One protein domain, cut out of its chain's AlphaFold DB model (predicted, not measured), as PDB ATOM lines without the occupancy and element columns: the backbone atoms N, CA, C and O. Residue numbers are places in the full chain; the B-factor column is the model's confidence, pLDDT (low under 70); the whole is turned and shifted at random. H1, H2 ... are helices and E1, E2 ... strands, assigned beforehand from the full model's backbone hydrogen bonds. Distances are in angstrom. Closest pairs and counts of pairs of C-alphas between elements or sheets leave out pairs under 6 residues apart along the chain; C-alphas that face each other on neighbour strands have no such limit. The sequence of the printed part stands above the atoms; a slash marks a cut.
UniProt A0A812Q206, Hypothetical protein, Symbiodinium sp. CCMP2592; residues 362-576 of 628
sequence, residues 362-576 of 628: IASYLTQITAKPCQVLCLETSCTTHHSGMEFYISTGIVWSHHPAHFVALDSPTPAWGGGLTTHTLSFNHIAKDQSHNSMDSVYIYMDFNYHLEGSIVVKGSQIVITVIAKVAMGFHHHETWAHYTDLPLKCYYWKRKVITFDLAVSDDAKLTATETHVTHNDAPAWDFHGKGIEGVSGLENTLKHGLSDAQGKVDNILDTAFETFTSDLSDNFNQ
ATOM      1  N   ILE A 362     225.048 212.665 251.791       85.25
ATOM      2  CA  ILE A 362     226.170 212.334 250.919       85.25
ATOM      3  C   ILE A 362     226.314 213.400 249.838       85.25
ATOM      4  O   ILE A 362     227.418 213.869 249.599       85.25
ATOM      5  N   ALA A 363     225.211 213.864 249.250       88.62
ATOM      6  CA  ALA A 363     225.248 214.938 248.267       88.62
ATOM      7  C   ALA A 363     225.775 216.257 248.853       88.62
ATOM      8  O   ALA A 363     226.635 216.908 248.265       88.62
ATOM      9  N   SER A 364     225.343 216.612 250.063       85.44
ATOM     10  CA  SER A 364     225.855 217.795 250.763       85.44
ATOM     11  C   SER A 364     227.353 217.681 251.062       85.44
ATOM     12  O   SER A 364     228.098 218.639 250.856       85.44
ATOM     13  N   TYR A 365     227.812 216.507 251.505       83.94
ATOM     14  CA  TYR A 365     229.228 216.218 251.728       83.94
ATOM     15  C   TYR A 365     230.036 216.338 250.428       83.94
ATOM     16  O   TYR A 365     231.025 217.066 250.388       83.94
ATOM     17  N   LEU A 366     229.567 215.714 249.343       88.44
ATOM     18  CA  LEU A 366     230.189 215.782 248.018       88.44
ATOM     19  C   LEU A 366     230.273 217.217 247.487       88.44
ATOM     20  O   LEU A 366     231.309 217.621 246.961       88.44
ATOM     21  N   THR A 367     229.223 218.015 247.675       89.44
ATOM     22  CA  THR A 367     229.228 219.440 247.317       89.44
ATOM     23  C   THR A 367     230.327 220.188 248.078       89.44
ATOM     24  O   THR A 367     231.093 220.938 247.477       89.44
ATOM     25  N   GLN A 368     230.465 219.956 249.387       85.62
ATOM     26  CA  GLN A 368     231.473 220.637 250.208       85.62
ATOM     27  C   GLN A 368     232.905 220.265 249.812       85.62
ATOM     28  O   GLN A 368     233.735 221.155 249.627       85.62
ATOM     29  N   ILE A 369     233.199 218.971 249.652       85.31
ATOM     30  CA  ILE A 369     234.566 218.514 249.356       85.31
ATOM     31  C   ILE A 369     235.005 218.832 247.922       85.31
ATOM     32  O   ILE A 369     236.201 218.943 247.668       85.31
ATOM     33  N   THR A 370     234.060 218.994 246.988       90.12
ATOM     34  CA  THR A 370     234.362 219.337 245.587       90.12
ATOM     35  C   THR A 370     234.385 220.841 245.331       90.12
ATOM     36  O   THR A 370     235.005 221.272 244.359       90.12
ATOM     37  N   ALA A 371     233.773 221.660 246.197       88.62
ATOM     38  CA  ALA A 371     233.633 223.098 245.978       88.62
ATOM     39  C   ALA A 371     234.974 223.809 245.771       88.62
ATOM     40  O   ALA A 371     235.108 224.593 244.832       88.62
ATOM     41  N   LYS A 372     235.970 223.550 246.632       89.75
ATOM     42  CA  LYS A 372     237.286 224.194 246.526       89.75
ATOM     43  C   LYS A 372     238.136 223.617 245.384       89.75
ATOM     44  O   LYS A 372     238.579 224.430 244.571       89.75
ATOM     45  N   PRO A 373     238.310 222.282 245.259       91.56
ATOM     46  CA  PRO A 373     239.062 221.700 244.147       91.56
ATOM     47  C   PRO A 373     238.529 222.133 242.778       91.56
ATOM     48  O   PRO A 373     239.304 222.393 241.869       91.56
ATOM     49  N   CYS A 374     237.211 222.273 242.610       92.75
ATOM     50  CA  CYS A 374     236.611 222.626 241.321       92.75
ATOM     51  C   CYS A 374     236.985 224.037 240.818       92.75
ATOM     52  O   CYS A 374     236.939 224.298 239.615       92.75
ATOM     53  N   GLN A 375     237.378 224.958 241.706       93.00
ATOM     54  CA  GLN A 375     237.663 226.348 241.324       93.00
ATOM     55  C   GLN A 375     238.833 226.458 240.344       93.00
ATOM     56  O   GLN A 375     238.794 227.299 239.449       93.00
ATOM     57  N   VAL A 376     239.848 225.594 240.471       94.69
ATOM     58  CA  VAL A 376     241.056 225.651 239.627       94.69
ATOM     59  C   VAL A 376     240.779 225.273 238.171       94.69
ATOM     60  O   VAL A 376     241.575 225.603 237.296       94.69
ATOM     61  N   LEU A 377     239.641 224.623 237.908       95.88
ATOM     62  CA  LEU A 377     239.191 224.232 236.575       95.88
ATOM     63  C   LEU A 377     238.392 225.337 235.872       95.88
ATOM     64  O   LEU A 377     238.161 225.248 234.672       95.88
ATOM     65  N   CYS A 378     237.932 226.373 236.575       96.88
ATOM     66  CA  CYS A 378     237.138 227.440 235.965       96.88
ATOM     67  C   CYS A 378     238.063 228.526 235.402       96.88
ATOM     68  O   CYS A 378     238.617 229.319 236.165       96.88
ATOM     69  N   LEU A 379     238.232 228.560 234.077       95.75
ATOM     70  CA  LEU A 379     239.157 229.463 233.391       95.75
ATOM     71  C   LEU A 379     238.430 230.430 232.453       95.75
ATOM     72  O   LEU A 379     237.595 230.029 231.650       95.75
ATOM     73  N   GLU A 380     238.786 231.705 232.509       96.31
ATOM     74  CA  GLU A 380     238.326 232.726 231.574       96.31
ATOM     75  C   GLU A 380     239.354 232.892 230.459       96.31
ATOM     76  O   GLU A 380     240.548 233.092 230.695       96.31
ATOM     77  N   THR A 381     238.880 232.781 229.224       95.69
ATOM     78  CA  THR A 381     239.669 233.010 228.015       95.69
ATOM     79  C   THR A 381     239.565 234.468 227.581       95.69
ATOM     80  O   THR A 381     238.567 235.136 227.810       95.69
ATOM     81  N   SER A 382     240.585 234.990 226.914       96.00
ATOM     82  CA  SER A 382     240.552 236.315 226.293       96.00
ATOM     83  C   SER A 382     241.349 236.287 225.002       96.00
ATOM     84  O   SER A 382     242.384 235.625 224.924       96.00
ATOM     85  N   CYS A 383     240.877 236.997 223.986       95.44
ATOM     86  CA  CYS A 383     241.610 237.192 222.746       95.44
ATOM     87  C   CYS A 383     241.535 238.661 222.340       95.44
ATOM     88  O   CYS A 383     240.496 239.294 222.507       95.44
ATOM     89  N   THR A 384     242.633 239.187 221.811       94.88
ATOM     90  CA  THR A 384     242.663 240.469 221.115       94.88
ATOM     91  C   THR A 384     243.330 240.304 219.762       94.88
ATOM     92  O   THR A 384     244.239 239.493 219.581       94.88
ATOM     93  N   THR A 385     242.852 241.078 218.808       92.56
ATOM     94  CA  THR A 385     243.237 241.063 217.409       92.56
ATOM     95  C   THR A 385     243.539 242.492 216.981       92.56
ATOM     96  O   THR A 385     242.814 243.440 217.280       92.56
ATOM     97  N   HIS A 386     244.649 242.669 216.284       90.94
ATOM     98  CA  HIS A 386     245.047 243.939 215.701       90.94
ATOM     99  C   HIS A 386     245.746 243.676 214.373       90.94
ATOM    100  O   HIS A 386     246.411 242.656 214.212       90.94
ATOM    101  N   HIS A 387     245.623 244.593 213.423       87.62
ATOM    102  CA  HIS A 387     246.393 244.516 212.190       87.62
ATOM    103  C   HIS A 387     246.885 245.892 211.747       87.62
ATOM    104  O   HIS A 387     246.249 246.916 212.004       87.62
ATOM    105  N   SER A 388     248.016 245.889 211.045       85.56
ATOM    106  CA  SER A 388     248.578 247.053 210.363       85.56
ATOM    107  C   SER A 388     248.915 246.656 208.928       85.56
ATOM    108  O   SER A 388     249.928 246.013 208.660       85.56
ATOM    109  N   GLY A 389     248.031 246.995 207.989       83.25
ATOM    110  CA  GLY A 389     248.119 246.468 206.627       83.25
ATOM    111  C   GLY A 389     247.894 244.953 206.618       83.25
ATOM    112  O   GLY A 389     246.831 244.504 207.026       83.25
ATOM    113  N   MET A 390     248.893 244.194 206.163       78.00
ATOM    114  CA  MET A 390     248.860 242.722 206.065       78.00
ATOM    115  C   MET A 390     249.561 242.031 207.246       78.00
ATOM    116  O   MET A 390     249.752 240.821 207.237       78.00
ATOM    117  N   GLU A 391     250.006 242.797 208.244       81.56
ATOM    118  CA  GLU A 391     250.614 242.246 209.454       81.56
ATOM    119  C   GLU A 391     249.541 242.034 210.519       81.56
ATOM    120  O   GLU A 391     248.880 242.991 210.936       81.56
ATOM    121  N   PHE A 392     249.383 240.787 210.963       86.56
ATOM    122  CA  PHE A 392     248.393 240.387 211.958       86.56
ATOM    123  C   PHE A 392     249.040 240.169 213.321       86.56
ATOM    124  O   PHE A 392     250.036 239.462 213.467       86.56
ATOM    125  N   TYR A 393     248.429 240.760 214.336       86.94
ATOM    126  CA  TYR A 393     248.846 240.693 215.723       86.94
ATOM    127  C   TYR A 393     247.704 240.091 216.532       86.94
ATOM    128  O   TYR A 393     246.584 240.604 216.527       86.94
ATOM    129  N   ILE A 394     247.998 239.009 217.245       89.62
ATOM    130  CA  ILE A 394     247.053 238.373 218.158       89.62
ATOM    131  C   ILE A 394     247.626 238.347 219.571       89.62
ATOM    132  O   ILE A 394     248.834 238.205 219.772       89.62
ATOM    133  N   SER A 395     246.751 238.449 220.560       90.56
ATOM    134  CA  SER A 395     247.074 238.150 221.948       90.56
ATOM    135  C   SER A 395     246.002 237.243 222.520       90.56
ATOM    136  O   SER A 395     244.817 237.467 222.300       90.56
ATOM    137  N   THR A 396     246.412 236.224 223.263       93.31
ATOM    138  CA  THR A 396     245.499 235.321 223.964       93.31
ATOM    139  C   THR A 396     245.859 235.269 225.436       93.31
ATOM    140  O   THR A 396     247.038 235.128 225.778       93.31
ATOM    141  N   GLY A 397     244.855 235.298 226.300       92.44
ATOM    142  CA  GLY A 397     245.003 235.085 227.730       92.44
ATOM    143  C   GLY A 397     244.086 233.974 228.216       92.44
ATOM    144  O   GLY A 397     242.973 233.817 227.720       92.44
ATOM    145  N   ILE A 398     244.554 233.220 229.203       93.81
ATOM    146  CA  ILE A 398     243.740 232.287 229.974       93.81
ATOM    147  C   ILE A 398     244.076 232.500 231.449       93.81
ATOM    148  O   ILE A 398     245.247 232.501 231.830       93.81
ATOM    149  N   VAL A 399     243.059 232.771 232.259       94.56
ATOM    150  CA  VAL A 399     243.200 233.112 233.682       94.56
ATOM    151  C   VAL A 399     242.140 232.385 234.497       94.56
ATOM    152  O   VAL A 399     241.123 231.970 233.952       94.56
ATOM    153  N   TRP A 400     242.345 232.218 235.802       94.75
ATOM    154  CA  TRP A 400     241.291 231.689 236.672       94.75
ATOM    155  C   TRP A 400     240.122 232.663 236.772       94.75
ATOM    156  O   TRP A 400     240.325 233.866 236.922       94.75
ATOM    157  N   SER A 401     238.904 232.126 236.734       95.62
ATOM    158  CA  SER A 401     237.692 232.928 236.857       95.62
ATOM    159  C   SER A 401     237.564 233.555 238.243       95.62
ATOM    160  O   SER A 401     237.819 232.913 239.266       95.62
ATOM    161  N   HIS A 402     237.074 234.793 238.286       93.06
ATOM    162  CA  HIS A 402     236.646 235.436 239.532       93.06
ATOM    163  C   HIS A 402     235.283 234.924 240.028       93.06
ATOM    164  O   HIS A 402     234.909 235.161 241.179       93.06
ATOM    165  N   HIS A 403     234.561 234.191 239.179       94.44
ATOM    166  CA  HIS A 403     233.248 233.615 239.449       94.44
ATOM    167  C   HIS A 403     233.240 232.110 239.133       94.44
ATOM    168  O   HIS A 403     232.488 231.665 238.262       94.44
ATOM    169  N   PRO A 404     234.076 231.304 239.816       95.50
ATOM    170  CA  PRO A 404     234.183 229.884 239.521       95.50
ATOM    171  C   PRO A 404     232.860 229.162 239.797       95.50
ATOM    172  O   PRO A 404     232.210 229.376 240.826       95.50
ATOM    173  N   ALA A 405     232.486 228.262 238.889       95.62
ATOM    174  CA  ALA A 405     231.402 227.323 239.128       95.62
ATOM    175  C   ALA A 405     231.850 226.198 240.075       95.62
ATOM    176  O   ALA A 405     233.037 225.955 240.296       95.62
ATOM    177  N   HIS A 406     230.869 225.495 240.625       94.88
ATOM    178  CA  HIS A 406     231.061 224.319 241.463       94.88
ATOM    179  C   HIS A 406     230.027 223.259 241.087       94.88
ATOM    180  O   HIS A 406     229.046 223.546 240.396       94.88
ATOM    181  N   PHE A 407     230.252 222.027 241.534       96.31
ATOM    182  CA  PHE A 407     229.247 220.979 241.420       96.31
ATOM    183  C   PHE A 407     228.003 221.354 242.220       96.31
ATOM    184  O   PHE A 407     228.088 221.664 243.406       96.31
ATOM    185  N   VAL A 408     226.846 221.285 241.568       95.50
ATOM    186  CA  VAL A 408     225.542 221.533 242.181       95.50
ATOM    187  C   VAL A 408     224.806 220.206 242.289       95.50
ATOM    188  O   VAL A 408     224.705 219.471 241.303       95.50
ATOM    189  N   ALA A 409     224.319 219.887 243.489       94.62
ATOM    190  CA  ALA A 409     223.494 218.708 243.721       94.62
ATOM    191  C   ALA A 409     222.166 218.821 242.958       94.62
ATOM    192  O   ALA A 409     221.542 219.879 242.926       94.62
ATOM    193  N   LEU A 410     221.730 217.720 242.353       93.62
ATOM    194  CA  LEU A 410     220.433 217.623 241.699       93.62
ATOM    195  C   LEU A 410     219.341 217.397 242.747       93.62
ATOM    196  O   LEU A 410     219.451 216.479 243.562       93.62
ATOM    197  N   ASP A 411     218.248 218.156 242.654       85.56
ATOM    198  CA  ASP A 411     217.058 217.964 243.499       85.56
ATOM    199  C   ASP A 411     216.494 216.541 243.371       85.56
ATOM    200  O   ASP A 411     215.965 215.957 244.317       85.56
ATOM    201  N   SER A 412     216.623 215.955 242.179       88.06
ATOM    202  CA  SER A 412     216.251 214.576 241.879       88.06
ATOM    203  C   SER A 412     217.346 213.922 241.038       88.06
ATOM    204  O   SER A 412     217.525 214.302 239.879       88.06
ATOM    205  N   PRO A 413     218.093 212.948 241.591       92.00
ATOM    206  CA  PRO A 413     219.090 212.211 240.832       92.00
ATOM    207  C   PRO A 413     218.480 211.501 239.634       92.00
ATOM    208  O   PRO A 413     217.342 211.032 239.678       92.00
ATOM    209  N   THR A 414     219.273 211.379 238.579       94.25
ATOM    210  CA  THR A 414     218.856 210.744 237.328       94.25
ATOM    211  C   THR A 414     219.706 209.505 237.052       94.25
ATOM    212  O   THR A 414     220.865 209.463 237.467       94.25
ATOM    213  N   PRO A 415     219.166 208.474 236.381       94.62
ATOM    214  CA  PRO A 415     219.960 207.315 235.991       94.62
ATOM    215  C   PRO A 415     221.156 207.720 235.122       94.62
ATOM    216  O   PRO A 415     220.991 208.400 234.108       94.62
ATOM    217  N   ALA A 416     222.353 207.281 235.504       93.12
ATOM    218  CA  ALA A 416     223.568 207.543 234.744       93.12
ATOM    219  C   ALA A 416     223.751 206.523 233.609       93.12
ATOM    220  O   ALA A 416     223.418 205.339 233.736       93.12
ATOM    221  N   TRP A 417     224.347 206.961 232.498       82.94
ATOM    222  CA  TRP A 417     224.783 206.048 231.444       82.94
ATOM    223  C   TRP A 417     225.894 205.133 231.984       82.94
ATOM    224  O   TRP A 417     226.884 205.612 232.530       82.94
ATOM    225  N   GLY A 418     225.710 203.813 231.879       83.12
ATOM    226  CA  GLY A 418     226.583 202.825 232.531       83.12
ATOM    227  C   GLY A 418     226.128 202.391 233.934       83.12
ATOM    228  O   GLY A 418     226.794 201.558 234.552       83.12
ATOM    229  N   GLY A 419     224.979 202.880 234.412       89.94
ATOM    230  CA  GLY A 419     224.349 202.498 235.679       89.94
ATOM    231  C   GLY A 419     224.706 203.419 236.849       89.94
ATOM    232  O   GLY A 419     225.679 204.166 236.793       89.94
ATOM    233  N   GLY A 420     223.924 203.335 237.928       93.06
ATOM    234  CA  GLY A 420     224.018 204.246 239.072       93.06
ATOM    235  C   GLY A 420     223.185 205.516 238.898       93.06
ATOM    236  O   GLY A 420     222.368 205.621 237.979       93.06
ATOM    237  N   LEU A 421     223.397 206.478 239.794       95.44
ATOM    238  CA  LEU A 421     222.647 207.732 239.849       95.44
ATOM    239  C   LEU A 421     223.578 208.935 239.721       95.44
ATOM    240  O   LEU A 421     224.475 209.124 240.543       95.44
ATOM    241  N   THR A 422     223.327 209.785 238.729       96.88
ATOM    242  CA  THR A 422     223.911 211.124 238.651       96.88
ATOM    243  C   THR A 422     223.299 211.982 239.747       96.88
ATOM    244  O   THR A 422     222.088 212.186 239.781       96.88
ATOM    245  N   THR A 423     224.141 212.480 240.648       96.00
ATOM    246  CA  THR A 423     223.745 213.257 241.832       96.00
ATOM    247  C   THR A 423     224.124 214.724 241.732       96.00
ATOM    248  O   THR A 423     223.483 215.538 242.382       96.00
ATOM    249  N   HIS A 424     225.140 215.068 240.939       97.25
ATOM    250  CA  HIS A 424     225.581 216.449 240.753       97.25
ATOM    251  C   HIS A 424     225.933 216.717 239.301       97.25
ATOM    252  O   HIS A 424     226.351 215.808 238.576       97.25
ATOM    253  N   THR A 425     225.852 217.989 238.927       97.38
ATOM    254  CA  THR A 425     226.327 218.509 237.645       97.38
ATOM    255  C   THR A 425     227.174 219.758 237.842       97.38
ATOM    256  O   THR A 425     226.956 220.524 238.777       97.38
ATOM    257  N   LEU A 426     228.115 219.973 236.933       97.56
ATOM    258  CA  LEU A 426     228.944 221.168 236.822       97.56
ATOM    259  C   LEU A 426     228.813 221.710 235.397       97.56
ATOM    260  O   LEU A 426     228.848 220.933 234.443       97.56
ATOM    261  N   SER A 427     228.696 223.028 235.257       97.31
ATOM    262  CA  SER A 427     228.755 223.717 233.968       97.31
ATOM    263  C   SER A 427     229.414 225.079 234.156       97.31
ATOM    264  O   SER A 427     228.998 225.852 235.016       97.31
ATOM    265  N   PHE A 428     230.410 225.388 233.333       98.00
ATOM    266  CA  PHE A 428     231.062 226.693 233.285       98.00
ATOM    267  C   PHE A 428     231.494 226.994 231.855       98.00
ATOM    268  O   PHE A 428     232.198 226.194 231.248       98.00
ATOM    269  N   ASN A 429     231.099 228.155 231.338       97.31
ATOM    270  CA  ASN A 429     231.371 228.553 229.962       97.31
ATOM    271  C   ASN A 429     231.928 229.969 229.929       97.31
ATOM    272  O   ASN A 429     231.390 230.861 230.581       97.31
ATOM    273  N   HIS A 430     232.948 230.179 229.105       97.50
ATOM    274  CA  HIS A 430     233.471 231.498 228.791       97.50
ATOM    275  C   HIS A 430     233.659 231.629 227.280       97.50
ATOM    276  O   HIS A 430     234.252 230.765 226.638       97.50
ATOM    277  N   ILE A 431     233.138 232.704 226.699       96.75
ATOM    278  CA  ILE A 431     233.218 232.966 225.261       96.75
ATOM    279  C   ILE A 431     234.053 234.227 225.085       96.75
ATOM    280  O   ILE A 431     233.660 235.285 225.574       96.75
ATOM    281  N   ALA A 432     235.178 234.121 224.382       96.88
ATOM    282  CA  ALA A 432     235.990 235.269 224.007       96.88
ATOM    283  C   ALA A 432     236.068 235.360 222.488       96.88
ATOM    284  O   ALA A 432     236.344 234.373 221.805       96.88
ATOM    285  N   LYS A 433     235.792 236.554 221.975       96.75
ATOM    286  CA  LYS A 433     235.831 236.865 220.551       96.75
ATOM    287  C   LYS A 433     236.411 238.253 220.384       96.75
ATOM    288  O   LYS A 433     236.069 239.142 221.163       96.75
ATOM    289  N   ASP A 434     237.223 238.437 219.357       96.69
ATOM    290  CA  ASP A 434     237.655 239.765 218.947       96.69
ATOM    291  C   ASP A 434     237.829 239.847 217.432       96.69
ATOM    292  O   ASP A 434     238.010 238.830 216.753       96.69
ATOM    293  N   GLN A 435     237.723 241.065 216.912       93.94
ATOM    294  CA  GLN A 435     237.874 241.347 215.493       93.94
ATOM    295  C   GLN A 435     238.554 242.694 215.258       93.94
ATOM    296  O   GLN A 435     238.343 243.660 215.992       93.94
ATOM    297  N   SER A 436     239.308 242.788 214.169       92.25
ATOM    298  CA  SER A 436     240.001 244.009 213.767       92.25
ATOM    299  C   SER A 436     239.754 244.285 212.291       92.25
ATOM    300  O   SER A 436     239.990 243.406 211.471       92.25
ATOM    301  N   HIS A 437     239.270 245.484 211.962       90.00
ATOM    302  CA  HIS A 437     238.853 245.889 210.613       90.00
ATOM    303  C   HIS A 437     239.530 247.199 210.204       90.00
ATOM    304  O   HIS A 437     239.665 248.108 211.031       90.00
ATOM    305  N   ASN A 438     239.968 247.308 208.948       83.81
ATOM    306  CA  ASN A 438     240.402 248.593 208.403       83.81
ATOM    307  C   ASN A 438     239.195 249.441 207.963       83.81
ATOM    308  O   ASN A 438     238.076 248.954 207.832       83.81
ATOM    309  N   SER A 439     239.410 250.733 207.704       77.62
ATOM    310  CA  SER A 439     238.328 251.669 207.350       77.62
ATOM    311  C   SER A 439     237.621 251.375 206.021       77.62
ATOM    312  O   SER A 439     236.604 252.002 205.732       77.62
ATOM    313  N   MET A 440     238.161 250.469 205.202       77.69
ATOM    314  CA  MET A 440     237.600 250.067 203.910       77.69
ATOM    315  C   MET A 440     237.074 248.620 203.914       77.69
ATOM    316  O   MET A 440     236.702 248.133 202.850       77.69
ATOM    317  N   ASP A 441     237.096 247.930 205.064       78.69
ATOM    318  CA  ASP A 441     236.822 246.492 205.236       78.69
ATOM    319  C   ASP A 441     237.557 245.565 204.241       78.69
ATOM    320  O   ASP A 441     237.173 244.417 204.024       78.69
ATOM    321  N   SER A 442     238.645 246.042 203.629       81.12
ATOM    322  CA  SER A 442     239.422 245.277 202.644       81.12
ATOM    323  C   SER A 442     240.393 244.293 203.293       81.12
ATOM    324  O   SER A 442     240.854 243.356 202.635       81.12
ATOM    325  N   VAL A 443     240.684 244.524 204.577       84.88
ATOM    326  CA  VAL A 443     241.392 243.619 205.473       84.88
ATOM    327  C   VAL A 443     240.648 243.591 206.800       84.88
ATOM    328  O   VAL A 443     240.398 244.644 207.395       84.88
ATOM    329  N   TYR A 444     240.303 242.390 207.255       89.31
ATOM    330  CA  TYR A 444     239.842 242.176 208.619       89.31
ATOM    331  C   TYR A 444     240.256 240.799 209.137       89.31
ATOM    332  O   TYR A 444     240.379 239.847 208.367       89.31
ATOM    333  N   ILE A 445     240.460 240.695 210.446       91.81
ATOM    334  CA  ILE A 445     240.778 239.444 211.145       91.81
ATOM    335  C   ILE A 445     239.774 239.196 212.262       91.81
ATOM    336  O   ILE A 445     239.246 240.141 212.848       91.81
ATOM    337  N   TYR A 446     239.516 237.924 212.545       93.69
ATOM    338  CA  TYR A 446     238.549 237.473 213.536       93.69
ATOM    339  C   TYR A 446     239.089 236.258 214.291       93.69
ATOM    340  O   TYR A 446     239.590 235.310 213.678       93.69
ATOM    341  N   MET A 447     238.954 236.279 215.616       95.12
ATOM    342  CA  MET A 447     239.387 235.194 216.490       95.12
ATOM    343  C   MET A 447     238.288 234.785 217.472       95.12
ATOM    344  O   MET A 447     237.657 235.629 218.104       95.12
ATOM    345  N   ASP A 448     238.117 233.474 217.630       97.19
ATOM    346  CA  ASP A 448     237.353 232.825 218.695       97.19
ATOM    347  C   ASP A 448     238.320 232.143 219.668       97.19
ATOM    348  O   ASP A 448     239.218 231.411 219.243       97.19
ATOM    349  N   PHE A 449     238.089 232.310 220.970       96.88
ATOM    350  CA  PHE A 449     238.782 231.570 222.019       96.88
ATOM    351  C   PHE A 449     237.817 231.234 223.159       96.88
ATOM    352  O   PHE A 449     237.652 231.985 224.116       96.88
ATOM    353  N   ASN A 450     237.135 230.101 223.041       97.75
ATOM    354  CA  ASN A 450     236.007 229.737 223.895       97.75
ATOM    355  C   ASN A 450     236.389 228.587 224.828       97.75
ATOM    356  O   ASN A 450     236.986 227.609 224.387       97.75
ATOM    357  N   TYR A 451     236.004 228.675 226.095       97.88
ATOM    358  CA  TYR A 451     236.172 227.628 227.093       97.88
ATOM    359  C   TYR A 451     234.822 227.066 227.534       97.88
ATOM    360  O   TYR A 451     233.878 227.814 227.792       97.88
ATOM    361  N   HIS A 452     234.746 225.744 227.641       98.12
ATOM    362  CA  HIS A 452     233.590 225.010 228.144       98.12
ATOM    363  C   HIS A 452     234.068 223.934 229.111       98.12
ATOM    364  O   HIS A 452     234.917 223.107 228.772       98.12
ATOM    365  N   LEU A 453     233.484 223.918 230.298       98.25
ATOM    366  CA  LEU A 453     233.709 222.935 231.341       98.25
ATOM    367  C   LEU A 453     232.365 222.329 231.722       98.25
ATOM    368  O   LEU A 453     231.427 223.038 232.086       98.25
ATOM    369  N   GLU A 454     232.290 221.010 231.690       98.00
ATOM    370  CA  GLU A 454     231.139 220.249 232.161       98.00
ATOM    371  C   GLU A 454     231.599 219.136 233.093       98.00
ATOM    372  O   GLU A 454     232.705 218.612 232.967       98.00
ATOM    373  N   GLY A 455     230.752 218.752 234.039       97.44
ATOM    374  CA  GLY A 455     231.061 217.641 234.922       97.44
ATOM    375  C   GLY A 455     229.830 216.986 235.515       97.44
ATOM    376  O   GLY A 455     228.741 217.557 235.536       97.44
ATOM    377  N   SER A 456     230.012 215.767 236.006       97.56
ATOM    378  CA  SER A 456     228.986 215.024 236.732       97.56
ATOM    379  C   SER A 456     229.587 214.188 237.856       97.56
ATOM    380  O   SER A 456     230.738 213.756 237.771       97.56
ATOM    381  N   ILE A 457     228.791 213.957 238.900       97.56
ATOM    382  CA  ILE A 457     229.107 212.999 239.963       97.56
ATOM    383  C   ILE A 457     228.058 211.896 239.942       97.56
ATOM    384  O   ILE A 457     226.862 212.176 240.047       97.56
ATOM    385  N   VAL A 458     228.505 210.651 239.825       97.38
ATOM    386  CA  VAL A 458     227.670 209.451 239.798       97.38
ATOM    387  C   VAL A 458     227.991 208.586 241.009       97.38
ATOM    388  O   VAL A 458     229.155 208.329 241.293       97.38
ATOM    389  N   VAL A 459     226.962 208.112 241.708       95.12
ATOM    390  CA  VAL A 459     227.100 207.094 242.759       95.12
ATOM    391  C   VAL A 459     226.568 205.759 242.241       95.12
ATOM    392  O   VAL A 459     225.485 205.705 241.652       95.12
ATOM    393  N   LYS A 460     227.338 204.680 242.401       90.94
ATOM    394  CA  LYS A 460     226.982 203.352 241.880       90.94
ATOM    395  C   LYS A 460     227.682 202.254 242.668       90.94
ATOM    396  O   LYS A 460     228.902 202.268 242.754       90.94
ATOM    397  N   GLY A 461     226.949 201.246 243.147       91.88
ATOM    398  CA  GLY A 461     227.570 200.136 243.881       91.88
ATOM    399  C   GLY A 461     228.376 200.686 245.057       91.88
ATOM    400  O   GLY A 461     227.841 201.463 245.830       91.88
ATOM    401  N   SER A 462     229.660 200.374 245.167       92.44
ATOM    402  CA  SER A 462     230.551 200.961 246.179       92.44
ATOM    403  C   SER A 462     231.391 202.133 245.654       92.44
ATOM    404  O   SER A 462     232.428 202.439 246.228       92.44
ATOM    405  N   GLN A 463     230.994 202.785 244.559       94.62
ATOM    406  CA  GLN A 463     231.812 203.778 243.862       94.62
ATOM    407  C   GLN A 463     231.174 205.163 243.828       94.62
ATOM    408  O   GLN A 463     229.960 205.315 243.651       94.62
ATOM    409  N   ILE A 464     232.033 206.177 243.912       95.19
ATOM    410  CA  ILE A 464     231.730 207.561 243.549       95.19
ATOM    411  C   ILE A 464     232.586 207.898 242.328       95.19
ATOM    412  O   ILE A 464     233.811 207.885 242.405       95.19
ATOM    413  N   VAL A 465     231.945 208.192 241.202       96.50
ATOM    414  CA  VAL A 465     232.608 208.487 239.929       96.50
ATOM    415  C   VAL A 465     232.397 209.953 239.587       96.50
ATOM    416  O   VAL A 465     231.270 210.404 239.398       96.50
ATOM    417  N   ILE A 466     233.489 210.699 239.489       96.75
ATOM    418  CA  ILE A 466     233.506 212.119 239.157       96.75
ATOM    419  C   ILE A 466     234.092 212.255 237.760       96.75
ATOM    420  O   ILE A 466     235.242 211.901 237.512       96.75
ATOM    421  N   THR A 467     233.284 212.752 236.831       97.00
ATOM    422  CA  THR A 467     233.710 213.012 235.455       97.00
ATOM    423  C   THR A 467     233.733 214.507 235.214       97.00
ATOM    424  O   THR A 467     232.744 215.183 235.477       97.00
ATOM    425  N   VAL A 468     234.839 215.007 234.677       97.44
ATOM    426  CA  VAL A 468     235.003 216.397 234.254       97.44
ATOM    427  C   VAL A 468     235.505 216.409 232.817       97.44
ATOM    428  O   VAL A 468     236.412 215.657 232.466       97.44
ATOM    429  N   ILE A 469     234.924 217.260 231.980       97.81
ATOM    430  CA  ILE A 469     235.307 217.443 230.585       97.81
ATOM    431  C   ILE A 469     235.591 218.926 230.373       97.81
ATOM    432  O   ILE A 469     234.704 219.760 230.544       97.81
ATOM    433  N   ALA A 470     236.822 219.238 229.983       97.75
ATOM    434  CA  ALA A 470     237.256 220.584 229.642       97.75
ATOM    435  C   ALA A 470     237.522 220.661 228.135       97.75
ATOM    436  O   ALA A 470     238.221 219.815 227.566       97.75
ATOM    437  N   LYS A 471     236.942 221.674 227.491       97.69
ATOM    438  CA  LYS A 471     237.051 221.937 226.057       97.69
ATOM    439  C   LYS A 471     237.485 223.380 225.846       97.69
ATOM    440  O   LYS A 471     236.853 224.293 226.370       97.69
ATOM    441  N   VAL A 472     238.522 223.590 225.045       97.56
ATOM    442  CA  VAL A 472     238.914 224.920 224.567       97.56
ATOM    443  C   VAL A 472     238.821 224.923 223.057       97.56
ATOM    444  O   VAL A 472     239.540 224.181 222.383       97.56
ATOM    445  N   ALA A 473     237.914 225.742 222.536       97.00
ATOM    446  CA  ALA A 473     237.734 225.943 221.115       97.00
ATOM    447  C   ALA A 473     238.461 227.203 220.649       97.00
ATOM    448  O   ALA A 473     238.253 228.278 221.207       97.00
ATOM    449  N   MET A 474     239.287 227.067 219.615       96.19
ATOM    450  CA  MET A 474     239.963 228.193 218.973       96.19
ATOM    451  C   MET A 474     239.562 228.250 217.509       96.19
ATOM    452  O   MET A 474     239.387 227.207 216.887       96.19
ATOM    453  N   GLY A 475     239.420 229.452 216.970       95.06
ATOM    454  CA  GLY A 475     239.219 229.683 215.546       95.06
ATOM    455  C   GLY A 475     239.887 230.985 215.141       95.06
ATOM    456  O   GLY A 475     239.861 231.948 215.904       95.06
ATOM    457  N   PHE A 476     240.498 231.009 213.963       94.12
ATOM    458  CA  PHE A 476     241.120 232.200 213.400       94.12
ATOM    459  C   PHE A 476     240.812 232.292 211.910       94.12
ATOM    460  O   PHE A 476     240.979 231.332 211.149       94.12
ATOM    461  N   HIS A 477     240.343 233.469 211.519       92.25
ATOM    462  CA  HIS A 477     239.924 233.782 210.169       92.25
ATOM    463  C   HIS A 477     240.478 235.143 209.771       92.25
ATOM    464  O   HIS A 477     240.471 236.076 210.579       92.25
ATOM    465  N   HIS A 478     240.860 235.286 208.508       90.25
ATOM    466  CA  HIS A 478     241.202 236.580 207.936       90.25
ATOM    467  C   HIS A 478     240.481 236.816 206.613       90.25
ATOM    468  O   HIS A 478     239.943 235.910 205.975       90.25
ATOM    469  N   HIS A 479     240.453 238.074 206.205       88.06
ATOM    470  CA  HIS A 479     239.946 238.509 204.922       88.06
ATOM    471  C   HIS A 479     240.949 239.452 204.283       88.06
ATOM    472  O   HIS A 479     241.429 240.373 204.936       88.06
ATOM    473  N   GLU A 480     241.227 239.233 203.005       85.31
ATOM    474  CA  GLU A 480     242.156 240.032 202.214       85.31
ATOM    475  C   GLU A 480     241.634 240.135 200.787       85.31
ATOM    476  O   GLU A 480     241.227 239.138 200.188       85.31
ATOM    477  N   THR A 481     241.707 241.324 200.185       80.38
ATOM    478  CA  THR A 481     241.429 241.516 198.748       80.38
ATOM    479  C   THR A 481     240.096 240.906 198.288       80.38
ATOM    480  O   THR A 481     240.012 240.336 197.202       80.38
ATOM    481  N   TRP A 482     239.044 241.044 199.104       76.00
ATOM    482  CA  TRP A 482     237.694 240.522 198.843       76.00
ATOM    483  C   TRP A 482     237.531 238.996 198.985       76.00
ATOM    484  O   TRP A 482     236.471 238.466 198.646       76.00
ATOM    485  N   ALA A 483     238.528 238.280 199.516       85.06
ATOM    486  CA  ALA A 483     238.479 236.842 199.781       85.06
ATOM    487  C   ALA A 483     238.539 236.539 201.286       85.06
ATOM    488  O   ALA A 483     239.314 237.141 202.021       85.06
ATOM    489  N   HIS A 484     237.714 235.589 201.741       87.69
ATOM    490  CA  HIS A 484     237.700 235.115 203.126       87.69
ATOM    491  C   HIS A 484     238.492 233.814 203.264       87.69
ATOM    492  O   HIS A 484     238.293 232.867 202.497       87.69
ATOM    493  N   TYR A 485     239.333 233.754 204.286       90.50
ATOM    494  CA  TYR A 485     240.205 232.637 204.579       90.50
ATOM    495  C   TYR A 485     239.956 232.123 205.997       90.50
ATOM    496  O   TYR A 485     239.714 232.870 206.942       90.50
ATOM    497  N   THR A 486     239.980 230.801 206.132       90.31
ATOM    498  CA  THR A 486     239.977 230.108 207.422       90.31
ATOM    499  C   THR A 486     241.340 229.469 207.591       90.31
ATOM    500  O   THR A 486     241.617 228.463 206.915       90.31
ATOM    501  N   ASP A 487     242.166 230.070 208.443       90.25
ATOM    502  CA  ASP A 487     243.510 229.573 208.747       90.25
ATOM    503  C   ASP A 487     243.469 228.545 209.869       90.25
ATOM    504  O   ASP A 487     244.177 227.542 209.814       90.25
ATOM    505  N   LEU A 488     242.583 228.756 210.848       92.12
ATOM    506  CA  LEU A 488     242.298 227.809 211.919       92.12
ATOM    507  C   LEU A 488     240.776 227.644 212.057       92.12
ATOM    508  O   LEU A 488     240.105 228.573 212.513       92.12
ATOM    509  N   PRO A 489     240.190 226.503 211.657       93.94
ATOM    510  CA  PRO A 489     238.755 226.292 211.814       93.94
ATOM    511  C   PRO A 489     238.360 226.250 213.293       93.94
ATOM    512  O   PRO A 489     239.076 225.679 214.107       93.94
ATOM    513  N   LEU A 490     237.186 226.788 213.642       95.50
ATOM    514  CA  LEU A 490     236.694 226.745 215.021       95.50
ATOM    515  C   LEU A 490     236.472 225.296 215.496       95.50
ATOM    516  O   LEU A 490     235.457 224.674 215.176       95.50
ATOM    517  N   LYS A 491     237.423 224.762 216.270       96.38
ATOM    518  CA  LYS A 491     237.418 223.391 216.807       96.38
ATOM    519  C   LYS A 491     237.948 223.359 218.237       96.38
ATOM    520  O   LYS A 491     238.702 224.237 218.640       96.38
ATOM    521  N   CYS A 492     237.574 222.325 218.996       96.25
ATOM    522  CA  CYS A 492     238.032 222.100 220.373       96.25
ATOM    523  C   CYS A 492     239.461 221.535 220.413       96.25
ATOM    524  O   CYS A 492     239.633 220.343 220.642       96.25
ATOM    525  N   TYR A 493     240.474 222.365 220.166       95.25
ATOM    526  CA  TYR A 493     241.886 221.952 220.146       95.25
ATOM    527  C   TYR A 493     242.454 221.546 221.511       95.25
ATOM    528  O   TYR A 493     243.495 220.897 221.562       95.25
ATOM    529  N   TYR A 494     241.749 221.860 222.599       96.38
ATOM    530  CA  TYR A 494     241.853 221.122 223.853       96.38
ATOM    531  C   TYR A 494     240.523 220.417 224.096       96.38
ATOM    532  O   TYR A 494     239.477 221.067 224.116       96.38
ATOM    533  N   TRP A 495     240.549 219.104 224.298       97.25
ATOM    534  CA  TRP A 495     239.379 218.330 224.698       97.25
ATOM    535  C   TRP A 495     239.849 217.157 225.545       97.25
ATOM    536  O   TRP A 495     240.166 216.086 225.032       97.25
ATOM    537  N   LYS A 496     239.888 217.362 226.863       97.38
ATOM    538  CA  LYS A 496     240.260 216.309 227.810       97.38
ATOM    539  C   LYS A 496     239.110 215.994 228.748       97.38
ATOM    540  O   LYS A 496     238.378 216.873 229.198       97.38
ATOM    541  N   ARG A 497     238.955 214.704 229.025       97.06
ATOM    542  CA  ARG A 497     237.983 214.146 229.963       97.06
ATOM    543  C   ARG A 497     238.743 213.429 231.065       97.06
ATOM    544  O   ARG A 497     239.422 212.443 230.790       97.06
ATOM    545  N   LYS A 498     238.601 213.904 232.295       96.56
ATOM    546  CA  LYS A 498     239.129 213.269 233.502       96.56
ATOM    547  C   LYS A 498     238.006 212.493 234.178       96.56
ATOM    548  O   LYS A 498     236.949 213.058 234.456       96.56
ATOM    549  N   VAL A 499     238.233 211.210 234.428       96.62
ATOM    550  CA  VAL A 499     237.341 210.356 235.220       96.62
ATOM    551  C   VAL A 499     238.103 209.949 236.471       96.62
ATOM    552  O   VAL A 499     239.158 209.329 236.365       96.62
ATOM    553  N   ILE A 500     237.581 210.321 237.634       95.69
ATOM    554  CA  ILE A 500     238.114 209.985 238.955       95.69
ATOM    555  C   ILE A 500     237.105 209.053 239.617       95.69
ATOM    556  O   ILE A 500     235.920 209.371 239.680       95.69
ATOM    557  N   THR A 501     237.557 207.901 240.087       95.69
ATOM    558  CA  THR A 501     236.735 206.904 240.769       95.69
ATOM    559  C   THR A 501     237.248 206.734 242.186       95.69
ATOM    560  O   THR A 501     238.415 206.413 242.390       95.69
ATOM    561  N   PHE A 502     236.364 206.939 243.156       93.38
ATOM    562  CA  PHE A 502     236.592 206.590 244.548       93.38
ATOM    563  C   PHE A 502     235.888 205.271 244.843       93.38
ATOM    564  O   PHE A 502     234.657 205.220 244.912       93.38
ATOM    565  N   ASP A 503     236.676 204.217 245.017       93.06
ATOM    566  CA  ASP A 503     236.222 202.916 245.487       93.06
ATOM    567  C   ASP A 503     236.091 202.949 247.010       93.06
ATOM    568  O   ASP A 503     237.086 203.014 247.738       93.06
ATOM    569  N   LEU A 504     234.852 202.923 247.494       90.12
ATOM    570  CA  LEU A 504     234.544 202.828 248.912       90.12
ATOM    571  C   LEU A 504     234.718 201.384 249.375       90.12
ATOM    572  O   LEU A 504     234.161 200.453 248.792       90.12
ATOM    573  N   ALA A 505     235.453 201.204 250.461       88.38
ATOM    574  CA  ALA A 505     235.680 199.906 251.068       88.38
ATOM    575  C   ALA A 505     235.642 200.004 252.590       88.38
ATOM    576  O   ALA A 505     235.664 201.088 253.172       88.38
ATOM    577  N   VAL A 506     235.577 198.848 253.241       84.38
ATOM    578  CA  VAL A 506     235.812 198.745 254.676       84.38
ATOM    579  C   VAL A 506     237.197 198.142 254.878       84.38
ATOM    580  O   VAL A 506     237.474 197.059 254.369       84.38
ATOM    581  N   SER A 507     238.069 198.850 255.590       79.12
ATOM    582  CA  SER A 507     239.419 198.392 255.925       79.12
ATOM    583  C   SER A 507     239.417 197.291 256.990       79.12
ATOM    584  O   SER A 507     238.422 197.067 257.682       79.12
ATOM    585  N   ASP A 508     240.568 196.644 257.189       75.00
ATOM    586  CA  ASP A 508     240.748 195.591 258.202       75.00
ATOM    587  C   ASP A 508     240.474 196.070 259.640       75.00
ATOM    588  O   ASP A 508     240.075 195.284 260.500       75.00
ATOM    589  N   ASP A 509     240.640 197.368 259.915       68.12
ATOM    590  CA  ASP A 509     240.272 198.002 261.188       68.12
ATOM    591  C   ASP A 509     238.810 198.491 261.231       68.12
ATOM    592  O   ASP A 509     238.428 199.256 262.120       68.12
ATOM    593  N   ALA A 510     237.984 198.006 260.297       70.75
ATOM    594  CA  ALA A 510     236.550 198.247 260.171       70.75
ATOM    595  C   ALA A 510     236.154 199.720 259.991       70.75
ATOM    596  O   ALA A 510     235.082 200.141 260.444       70.75
ATOM    597  N   LYS A 511     237.010 200.507 259.333       71.94
ATOM    598  CA  LYS A 511     236.720 201.891 258.953       71.94
ATOM    599  C   LYS A 511     236.308 201.954 257.492       71.94
ATOM    600  O   LYS A 511     236.786 201.182 256.671       71.94
ATOM    601  N   LEU A 512     235.434 202.899 257.172       76.25
ATOM    602  CA  LEU A 512     235.182 203.259 255.783       76.25
ATOM    603  C   LEU A 512     236.446 203.913 255.213       76.25
ATOM    604  O   LEU A 512     237.011 204.785 255.864       76.25
ATOM    605  N   THR A 513     236.881 203.505 254.030       81.81
ATOM    606  CA  THR A 513     238.006 204.101 253.304       81.81
ATOM    607  C   THR A 513     237.611 204.343 251.853       81.81
ATOM    608  O   THR A 513     236.729 203.661 251.329       81.81
ATOM    609  N   ALA A 514     238.248 205.317 251.205       86.31
ATOM    610  CA  ALA A 514     238.085 205.576 249.781       86.31
ATOM    611  C   ALA A 514     239.435 205.422 249.072       86.31
ATOM    612  O   ALA A 514     240.403 206.108 249.407       86.31
ATOM    613  N   THR A 515     239.506 204.525 248.089       90.44
ATOM    614  CA  THR A 515     240.685 204.375 247.226       90.44
ATOM    615  C   THR A 515     240.436 205.107 245.920       90.44
ATOM    616  O   THR A 515     239.439 204.856 245.250       90.44
ATOM    617  N   GLU A 516     241.327 206.024 245.569       92.50
ATOM    618  CA  GLU A 516     241.218 206.800 244.340       92.50
ATOM    619  C   GLU A 516     241.897 206.075 243.173       92.50
ATOM    620  O   GLU A 516     243.029 205.599 243.282       92.50
ATOM    621  N   THR A 517     241.226 206.045 242.027       95.50
ATOM    622  CA  THR A 517     241.833 205.779 240.723       95.50
ATOM    623  C   THR A 517     241.358 206.821 239.725       95.50
ATOM    624  O   THR A 517     240.253 207.351 239.841       95.50
ATOM    625  N   HIS A 518     242.166 207.129 238.713       95.06
ATOM    626  CA  HIS A 518     241.742 208.075 237.694       95.06
ATOM    627  C   HIS A 518     242.346 207.792 236.326       95.06
ATOM    628  O   HIS A 518     243.404 207.184 236.185       95.06
ATOM    629  N   VAL A 519     241.669 208.296 235.300       96.31
ATOM    630  CA  VAL A 519     242.081 208.204 233.900       96.31
ATOM    631  C   VAL A 519     241.762 209.521 233.197       96.31
ATOM    632  O   VAL A 519     240.725 210.141 233.441       96.31
ATOM    633  N   THR A 520     242.667 209.948 232.317       95.94
ATOM    634  CA  THR A 520     242.464 211.092 231.424       95.94
ATOM    635  C   THR A 520     242.361 210.592 229.985       95.94
ATOM    636  O   THR A 520     243.254 209.902 229.500       95.94
ATOM    637  N   HIS A 521     241.293 210.968 229.290       96.38
ATOM    638  CA  HIS A 521     241.128 210.764 227.853       96.38
ATOM    639  C   HIS A 521     241.347 212.086 227.118       96.38
ATOM    640  O   HIS A 521     240.878 213.124 227.585       96.38
ATOM    641  N   ASN A 522     242.035 212.041 225.976       95.94
ATOM    642  CA  ASN A 522     242.210 213.181 225.084       95.94
ATOM    643  C   ASN A 522     241.476 212.904 223.768       95.94
ATOM    644  O   ASN A 522     241.850 211.993 223.035       95.94
ATOM    645  N   ASP A 523     240.443 213.695 223.507       95.19
ATOM    646  CA  ASP A 523     239.583 213.615 222.328       95.19
ATOM    647  C   ASP A 523     239.816 214.828 221.391       95.19
ATOM    648  O   ASP A 523     239.020 215.093 220.487       95.19
ATOM    649  N   ALA A 524     240.897 215.594 221.608       95.00
ATOM    650  CA  ALA A 524     241.221 216.770 220.806       95.00
ATOM    651  C   ALA A 524     241.548 216.386 219.347       95.00
ATOM    652  O   ALA A 524     242.282 215.422 219.104       95.00
ATOM    653  N   PRO A 525     241.046 217.140 218.350       94.25
ATOM    654  CA  PRO A 525     241.448 216.965 216.966       94.25
ATOM    655  C   PRO A 525     242.907 217.391 216.773       94.25
ATOM    656  O   PRO A 525     243.469 218.152 217.562       94.25
ATOM    657  N   ALA A 526     243.512 216.935 215.676       91.31
ATOM    658  CA  ALA A 526     244.835 217.403 215.284       91.31
ATOM    659  C   ALA A 526     244.832 218.922 215.051       91.31
ATOM    660  O   ALA A 526     243.885 219.469 214.481       91.31
ATOM    661  N   TRP A 527     245.915 219.578 215.465       89.44
ATOM    662  CA  TRP A 527     246.159 220.981 215.157       89.44
ATOM    663  C   TRP A 527     246.372 221.153 213.648       89.44
ATOM    664  O   TRP A 527     247.324 220.609 213.088       89.44
ATOM    665  N   ASP A 528     245.478 221.889 212.991       89.31
ATOM    666  CA  ASP A 528     245.397 222.009 211.532       89.31
ATOM    667  C   ASP A 528     245.452 223.471 211.062       89.31
ATOM    668  O   ASP A 528     244.728 223.876 210.156       89.31
ATOM    669  N   PHE A 529     246.337 224.264 211.676       87.88
ATOM    670  CA  PHE A 529     246.622 225.618 211.201       87.88
ATOM    671  C   PHE A 529     247.232 225.591 209.791       87.88
ATOM    672  O   PHE A 529     248.277 224.969 209.562       87.88
ATOM    673  N   HIS A 530     246.622 226.343 208.878       83.94
ATOM    674  CA  HIS A 530     247.078 226.523 207.506       83.94
ATOM    675  C   HIS A 530     246.920 227.987 207.088       83.94
ATOM    676  O   HIS A 530     245.813 228.383 206.727       83.94
ATOM    677  N   GLY A 531     248.015 228.755 207.085       77.25
ATOM    678  CA  GLY A 531     248.022 230.118 206.555       77.25
ATOM    679  C   GLY A 531     247.606 230.124 205.085       77.25
ATOM    680  O   GLY A 531     248.085 229.324 204.273       77.25
ATOM    681  N   LYS A 532     246.633 230.965 204.738       77.00
ATOM    682  CA  LYS A 532     246.152 231.148 203.359       77.00
ATOM    683  C   LYS A 532     246.340 232.607 202.928       77.00
ATOM    684  O   LYS A 532     246.954 233.396 203.634       77.00
ATOM    685  N   GLY A 533     245.865 232.956 201.735       73.00
ATOM    686  CA  GLY A 533     245.935 234.336 201.245       73.00
ATOM    687  C   GLY A 533     247.350 234.790 200.883       73.00
ATOM    688  O   GLY A 533     248.229 233.976 200.585       73.00
ATOM    689  N   ILE A 534     247.552 236.109 200.846       64.75
ATOM    690  CA  ILE A 534     248.862 236.711 200.554       64.75
ATOM    691  C   ILE A 534     249.830 236.421 201.711       64.75
ATOM    692  O   ILE A 534     251.021 236.193 201.486       64.75
ATOM    693  N   GLU A 535     249.304 236.358 202.932       64.50
ATOM    694  CA  GLU A 535     250.024 236.033 204.161       64.50
ATOM    695  C   GLU A 535     250.744 234.671 204.077       64.50
ATOM    696  O   GLU A 535     251.975 234.622 204.202       64.50
ATOM    697  N   GLY A 536     250.031 233.608 203.687       63.25
ATOM    698  CA  GLY A 536     250.606 232.268 203.494       63.25
ATOM    699  C   GLY A 536     251.632 232.163 202.353       63.25
ATOM    700  O   GLY A 536     252.535 231.331 202.394       63.25
ATOM    701  N   VAL A 537     251.560 233.031 201.335       61.03
ATOM    702  CA  VAL A 537     252.537 233.055 200.220       61.03
ATOM    703  C   VAL A 537     253.783 233.882 200.561       61.03
ATOM    704  O   VAL A 537     254.880 233.577 200.092       61.03
ATOM    705  N   SER A 538     253.634 234.923 201.382       62.84
ATOM    706  CA  SER A 538     254.729 235.800 201.828       62.84
ATOM    707  C   SER A 538     255.563 235.247 202.994       62.84
ATOM    708  O   SER A 538     256.610 235.812 203.308       62.84
ATOM    709  N   GLY A 539     255.129 234.151 203.629       63.34
ATOM    710  CA  GLY A 539     255.822 233.523 204.760       63.34
ATOM    711  C   GLY A 539     255.643 234.237 206.108       63.34
ATOM    712  O   GLY A 539     256.293 233.851 207.087       63.34
ATOM    713  N   LEU A 540     254.760 235.243 206.171       66.25
ATOM    714  CA  LEU A 540     254.364 235.942 207.402       66.25
ATOM    715  C   LEU A 540     253.531 235.041 208.344       66.25
ATOM    716  O   LEU A 540     253.531 235.267 209.557       66.25
ATOM    717  N   GLU A 541     252.986 233.936 207.813       72.56
ATOM    718  CA  GLU A 541     252.276 232.867 208.541       72.56
ATOM    719  C   GLU A 541     253.039 232.280 209.727       72.56
ATOM    720  O   GLU A 541     252.434 231.806 210.686       72.56
ATOM    721  N   ASN A 542     254.373 232.311 209.704       77.06
ATOM    722  CA  ASN A 542     255.175 231.668 210.740       77.06
ATOM    723  C   ASN A 542     254.992 232.330 212.111       77.06
ATOM    724  O   ASN A 542     254.953 231.628 213.122       77.06
ATOM    725  N   THR A 543     254.838 233.655 212.155       76.88
ATOM    726  CA  THR A 543     254.657 234.390 213.415       76.88
ATOM    727  C   THR A 543     253.250 234.188 213.975       76.88
ATOM    728  O   THR A 543     253.102 233.933 215.171       76.88
ATOM    729  N   LEU A 544     252.221 234.218 213.121       82.62
ATOM    730  CA  LEU A 544     250.836 233.950 213.518       82.62
ATOM    731  C   LEU A 544     250.656 232.498 213.981       82.62
ATOM    732  O   LEU A 544     250.103 232.245 215.053       82.62
ATOM    733  N   LYS A 545     251.196 231.544 213.211       85.94
ATOM    734  CA  LYS A 545     251.228 230.122 213.564       85.94
ATOM    735  C   LYS A 545     251.910 229.902 214.904       85.94
ATOM    736  O   LYS A 545     251.367 229.187 215.739       85.94
ATOM    737  N   HIS A 546     253.073 230.518 215.121       84.44
ATOM    738  CA  HIS A 546     253.790 230.408 216.386       84.44
ATOM    739  C   HIS A 546     252.958 230.961 217.548       84.44
ATOM    740  O   HIS A 546     252.813 230.268 218.545       84.44
ATOM    741  N   GLY A 547     252.329 232.131 217.396       84.25
ATOM    742  CA  GLY A 547     251.463 232.709 218.428       84.25
ATOM    743  C   GLY A 547     250.257 231.832 218.787       84.25
ATOM    744  O   GLY A 547     249.967 231.637 219.968       84.25
ATOM    745  N   LEU A 548     249.576 231.255 217.791       87.19
ATOM    746  CA  LEU A 548     248.441 230.350 218.017       87.19
ATOM    747  C   LEU A 548     248.882 228.999 218.606       87.19
ATOM    748  O   LEU A 548     248.215 228.481 219.500       87.19
ATOM    749  N   SER A 549     250.009 228.442 218.153       88.50
ATOM    750  CA  SER A 549     250.585 227.221 218.731       88.50
ATOM    751  C   SER A 549     251.089 227.437 220.161       88.50
ATOM    752  O   SER A 549     250.911 226.568 221.009       88.50
ATOM    753  N   ASP A 550     251.646 228.608 220.470       87.94
ATOM    754  CA  ASP A 550     252.033 228.986 221.830       87.94
ATOM    755  C   ASP A 550     250.806 229.138 222.735       87.94
ATOM    756  O   ASP A 550     250.838 228.733 223.899       87.94
ATOM    757  N   ALA A 551     249.710 229.701 222.214       87.56
ATOM    758  CA  ALA A 551     248.437 229.765 222.923       87.56
ATOM    759  C   ALA A 551     247.902 228.359 223.236       87.56
ATOM    760  O   ALA A 551     247.538 228.094 224.381       87.56
ATOM    761  N   GLN A 552     247.938 227.439 222.263       90.12
ATOM    762  CA  GLN A 552     247.581 226.034 222.474       90.12
ATOM    763  C   GLN A 552     248.468 225.379 223.545       90.12
ATOM    764  O   GLN A 552     247.951 224.783 224.487       90.12
ATOM    765  N   GLY A 553     249.793 225.543 223.466       89.94
ATOM    766  CA  GLY A 553     250.722 224.982 224.453       89.94
ATOM    767  C   GLY A 553     250.513 225.540 225.866       89.94
ATOM    768  O   GLY A 553     250.608 224.806 226.849       89.94
ATOM    769  N   LYS A 554     250.172 226.830 225.996       89.50
ATOM    770  CA  LYS A 554     249.793 227.436 227.285       89.50
ATOM    771  C   LYS A 554     248.500 226.844 227.837       89.50
ATOM    772  O   LYS A 554     248.435 226.583 229.036       89.50
ATOM    773  N   VAL A 555     247.498 226.633 226.982       92.75
ATOM    774  CA  VAL A 555     246.236 225.981 227.354       92.75
ATOM    775  C   VAL A 555     246.495 224.571 227.875       92.75
ATOM    776  O   VAL A 555     246.032 224.253 228.968       92.75
ATOM    777  N   ASP A 556     247.267 223.765 227.139       91.81
ATOM    778  CA  ASP A 556     247.626 222.407 227.555       91.81
ATOM    779  C   ASP A 556     248.302 222.408 228.931       91.81
ATOM    780  O   ASP A 556     247.832 221.735 229.846       91.81
ATOM    781  N   ASN A 557     249.337 223.234 229.118       93.56
ATOM    782  CA  ASN A 557     250.075 223.304 230.379       93.56
ATOM    783  C   ASN A 557     249.192 223.722 231.567       93.56
ATOM    784  O   ASN A 557     249.262 223.114 232.636       93.56
ATOM    785  N   ILE A 558     248.368 224.764 231.402       94.44
ATOM    786  CA  ILE A 558     247.535 225.300 232.488       94.44
ATOM    787  C   ILE A 558     246.425 224.317 232.857       94.44
ATOM    788  O   ILE A 558     246.226 224.051 234.043       94.44
ATOM    789  N   LEU A 559     245.716 223.756 231.873       94.69
ATOM    790  CA  LEU A 559     244.614 222.837 232.150       94.69
ATOM    791  C   LEU A 559     245.096 221.473 232.651       94.69
ATOM    792  O   LEU A 559     244.439 220.895 233.514       94.69
ATOM    793  N   ASP A 560     246.242 220.974 232.188       94.56
ATOM    794  CA  ASP A 560     246.794 219.715 232.701       94.56
ATOM    795  C   ASP A 560     247.239 219.870 234.159       94.56
ATOM    796  O   ASP A 560     246.864 219.053 235.002       94.56
ATOM    797  N   THR A 561     247.894 220.990 234.489       95.12
ATOM    798  CA  THR A 561     248.214 221.344 235.883       95.12
ATOM    799  C   THR A 561     246.940 221.489 236.723       95.12
ATOM    800  O   THR A 561     246.888 221.033 237.868       95.12
ATOM    801  N   ALA A 562     245.882 222.095 236.173       94.62
ATOM    802  CA  ALA A 562     244.607 222.244 236.867       94.62
ATOM    803  C   ALA A 562     243.925 220.890 237.124       94.62
ATOM    804  O   ALA A 562     243.388 220.686 238.210       94.62
ATOM    805  N   PHE A 563     243.977 219.946 236.178       94.94
ATOM    806  CA  PHE A 563     243.453 218.591 236.373       94.94
ATOM    807  C   PHE A 563     244.229 217.804 237.428       94.94
ATOM    808  O   PHE A 563     243.612 217.101 238.231       94.94
ATOM    809  N   GLU A 564     245.557 217.904 237.438       93.69
ATOM    810  CA  GLU A 564     246.397 217.286 238.469       93.69
ATOM    811  C   GLU A 564     246.084 217.868 239.852       93.69
ATOM    812  O   GLU A 564     245.798 217.113 240.781       93.69
ATOM    813  N   THR A 565     246.023 219.199 239.958       93.62
ATOM    814  CA  THR A 565     245.665 219.906 241.201       93.62
ATOM    815  C   THR A 565     244.273 219.506 241.690       93.62
ATOM    816  O   THR A 565     244.110 219.122 242.842       93.62
ATOM    817  N   PHE A 566     243.276 219.516 240.796       94.06
ATOM    818  CA  PHE A 566     241.909 219.100 241.106       94.06
ATOM    819  C   PHE A 566     241.858 217.678 241.669       94.06
ATOM    820  O   PHE A 566     241.150 217.427 242.639       94.06
ATOM    821  N   THR A 567     242.612 216.759 241.065       92.12
ATOM    822  CA  THR A 567     242.648 215.354 241.485       92.12
ATOM    823  C   THR A 567     243.294 215.211 242.863       92.12
ATOM    824  O   THR A 567     242.706 214.592 243.745       92.12
ATOM    825  N   SER A 568     244.453 215.844 243.075       90.00
ATOM    826  CA  SER A 568     245.175 215.803 244.354       90.00
ATOM    827  C   SER A 568     244.347 216.388 245.502       90.00
ATOM    828  O   SER A 568     244.145 215.720 246.514       90.00
ATOM    829  N   ASP A 569     243.812 217.602 245.328       89.44
ATOM    830  CA  ASP A 569     243.036 218.286 246.368       89.44
ATOM    831  C   ASP A 569     241.767 217.505 246.733       89.44
ATOM    832  O   ASP A 569     241.327 217.487 247.885       89.44
ATOM    833  N   LEU A 570     241.144 216.862 245.744       87.62
ATOM    834  CA  LEU A 570     239.944 216.067 245.955       87.62
ATOM    835  C   LEU A 570     240.238 214.823 246.800       87.62
ATOM    836  O   LEU A 570     239.501 214.535 247.747       87.62
ATOM    837  N   SER A 571     241.320 214.114 246.497       84.06
ATOM    838  CA  SER A 571     241.712 212.896 247.210       84.06
ATOM    839  C   SER A 571     242.152 213.159 248.637       84.06
ATOM    840  O   SER A 571     241.768 212.412 249.544       84.06
ATOM    841  N   ASP A 572     242.860 214.264 248.856       82.12
ATOM    842  CA  ASP A 572     243.223 214.710 250.194       82.12
ATOM    843  C   ASP A 572     241.985 214.997 251.048       82.12
ATOM    844  O   ASP A 572     242.020 214.747 252.250       82.12
ATOM    845  N   ASN A 573     240.873 215.460 250.463       78.25
ATOM    846  CA  ASN A 573     239.639 215.765 251.198       78.25
ATOM    847  C   ASN A 573     238.794 214.526 251.543       78.25
ATOM    848  O   ASN A 573     238.126 214.511 252.582       78.25
ATOM    849  N   PHE A 574     238.801 213.484 250.705       73.69
ATOM    850  CA  PHE A 574     237.934 212.310 250.888       73.69
ATOM    851  C   PHE A 574     238.307 211.450 252.108       73.69
ATOM    852  O   PHE A 574     237.418 210.922 252.776       73.69
ATOM    853  N   ASN A 575     239.599 211.330 252.435       70.81
ATOM    854  CA  ASN A 575     240.083 210.383 253.452       70.81
ATOM    855  C   ASN A 575     240.294 210.975 254.866       70.81
ATOM    856  O   ASN A 575     240.876 210.329 255.740       70.81
ATOM    857  N   GLN A 576     239.835 212.202 255.132       65.88
ATOM    858  CA  GLN A 576     240.143 212.888 256.399       65.88
ATOM    859  C   GLN A 576     239.277 212.445 257.595       65.88
ATOM    860  O   GLN A 576     239.701 212.610 258.742       65.88
TER     861      GLN A 576
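This is residues 362 to 576 of the 628 residues of the protein "Hypothetical protein" of Symbiodinium sp. CCMP2592 (UniProt A0A812Q206). A long rod is built of a twisted six-stranded sheet, E3 to E8, with the long helix H4 packed lengthwise over E6 and E7. The hairpin of E1 and E2 folds over E4 and E5 and packs on H4 with E2, while H1 packs over the sheet near E3 and E4, and the small helix H3 is at the end of the rod where E6 turns into E7. The printed part has 215 residues with four named helices and eight named strands, in the order H1 H2 E1 E2 E3 E4 E5 E6 E7 E8 H3 H4; the class is mixed, helices and strands. The large sheet runs E3 E4 E5 E6 E7 E8, all antiparallel, and E1 and E2 form an antiparallel sheet of two. The whole is loose, with a radius of gyration of the C-alphas of 21.5 A and spans of 74 by 30 by 29 A.

H1, residues 362 to 371, begins with C-alpha 362 at (226.170, 212.334, 250.919), and H2 is residues 373 to 377. E1 is residues 379 to 388 and E2 residues 391 to 400. E3, residues 408 to 415, bends by 89 degrees at residue 411; E4, residues 421 to 437, bends by 53 degrees at residue 424 and is 50.7 A long. E5, residues 443 to 460, and E6, residues 463 to 480, are each 56.2 A long. E7, residues 483 to 506, is 66.9 A, and E8 is residues 512 to 522. H3 is residues 533 to 538, and H4, residues 541 to 574, runs 49.2 A to C-alpha 574 at (237.934, 212.310, 250.888).

E3 to E8 form a meander, each strand the antiparallel neighbour of the one before; N 450 and O 473 of E5 and E6 are 2.8 A apart, and N 498 and O 468 of E7 and E6 2.8 A, within hydrogen-bond range. H4 is on this sheet over E6 and E7, at a height of 9.3 A, along the strands at 14 degrees to E7 on the local plane. H1, over E4 at a height of 8.2 A, is on the same face as H4; the sheet with H1, H3 and H4 makes two layers, helices on one face of a sheet. With residues 570 to 574 alone H4 touches H1, the closest C-alphas being those of Ile 369 and Asn 573, 6.1 A. The closest C-alphas of E1 and E4 are those of Ser 382 and Ala 432, 5.2 A, and of E2 and H4 those of Thr 396 and Ala 551, 6.4 A. In the hairpin of E1 and E2, N 384 and O 395 are 2.8 A apart, within hydrogen-bond range. Every O i to N i+4 pair is within range in H1 and H4; H2 has 0 of 1, with 1 of 2 O i to N i+3 pairs, and H3 has 1 of 2.

The two C-alphas farthest apart are those of Met 440 and Asp 509, 77.5 A. The printed part has no cut and no long link. Confidence is under 70 at residue 509, residues 534 to 540 and residue 576.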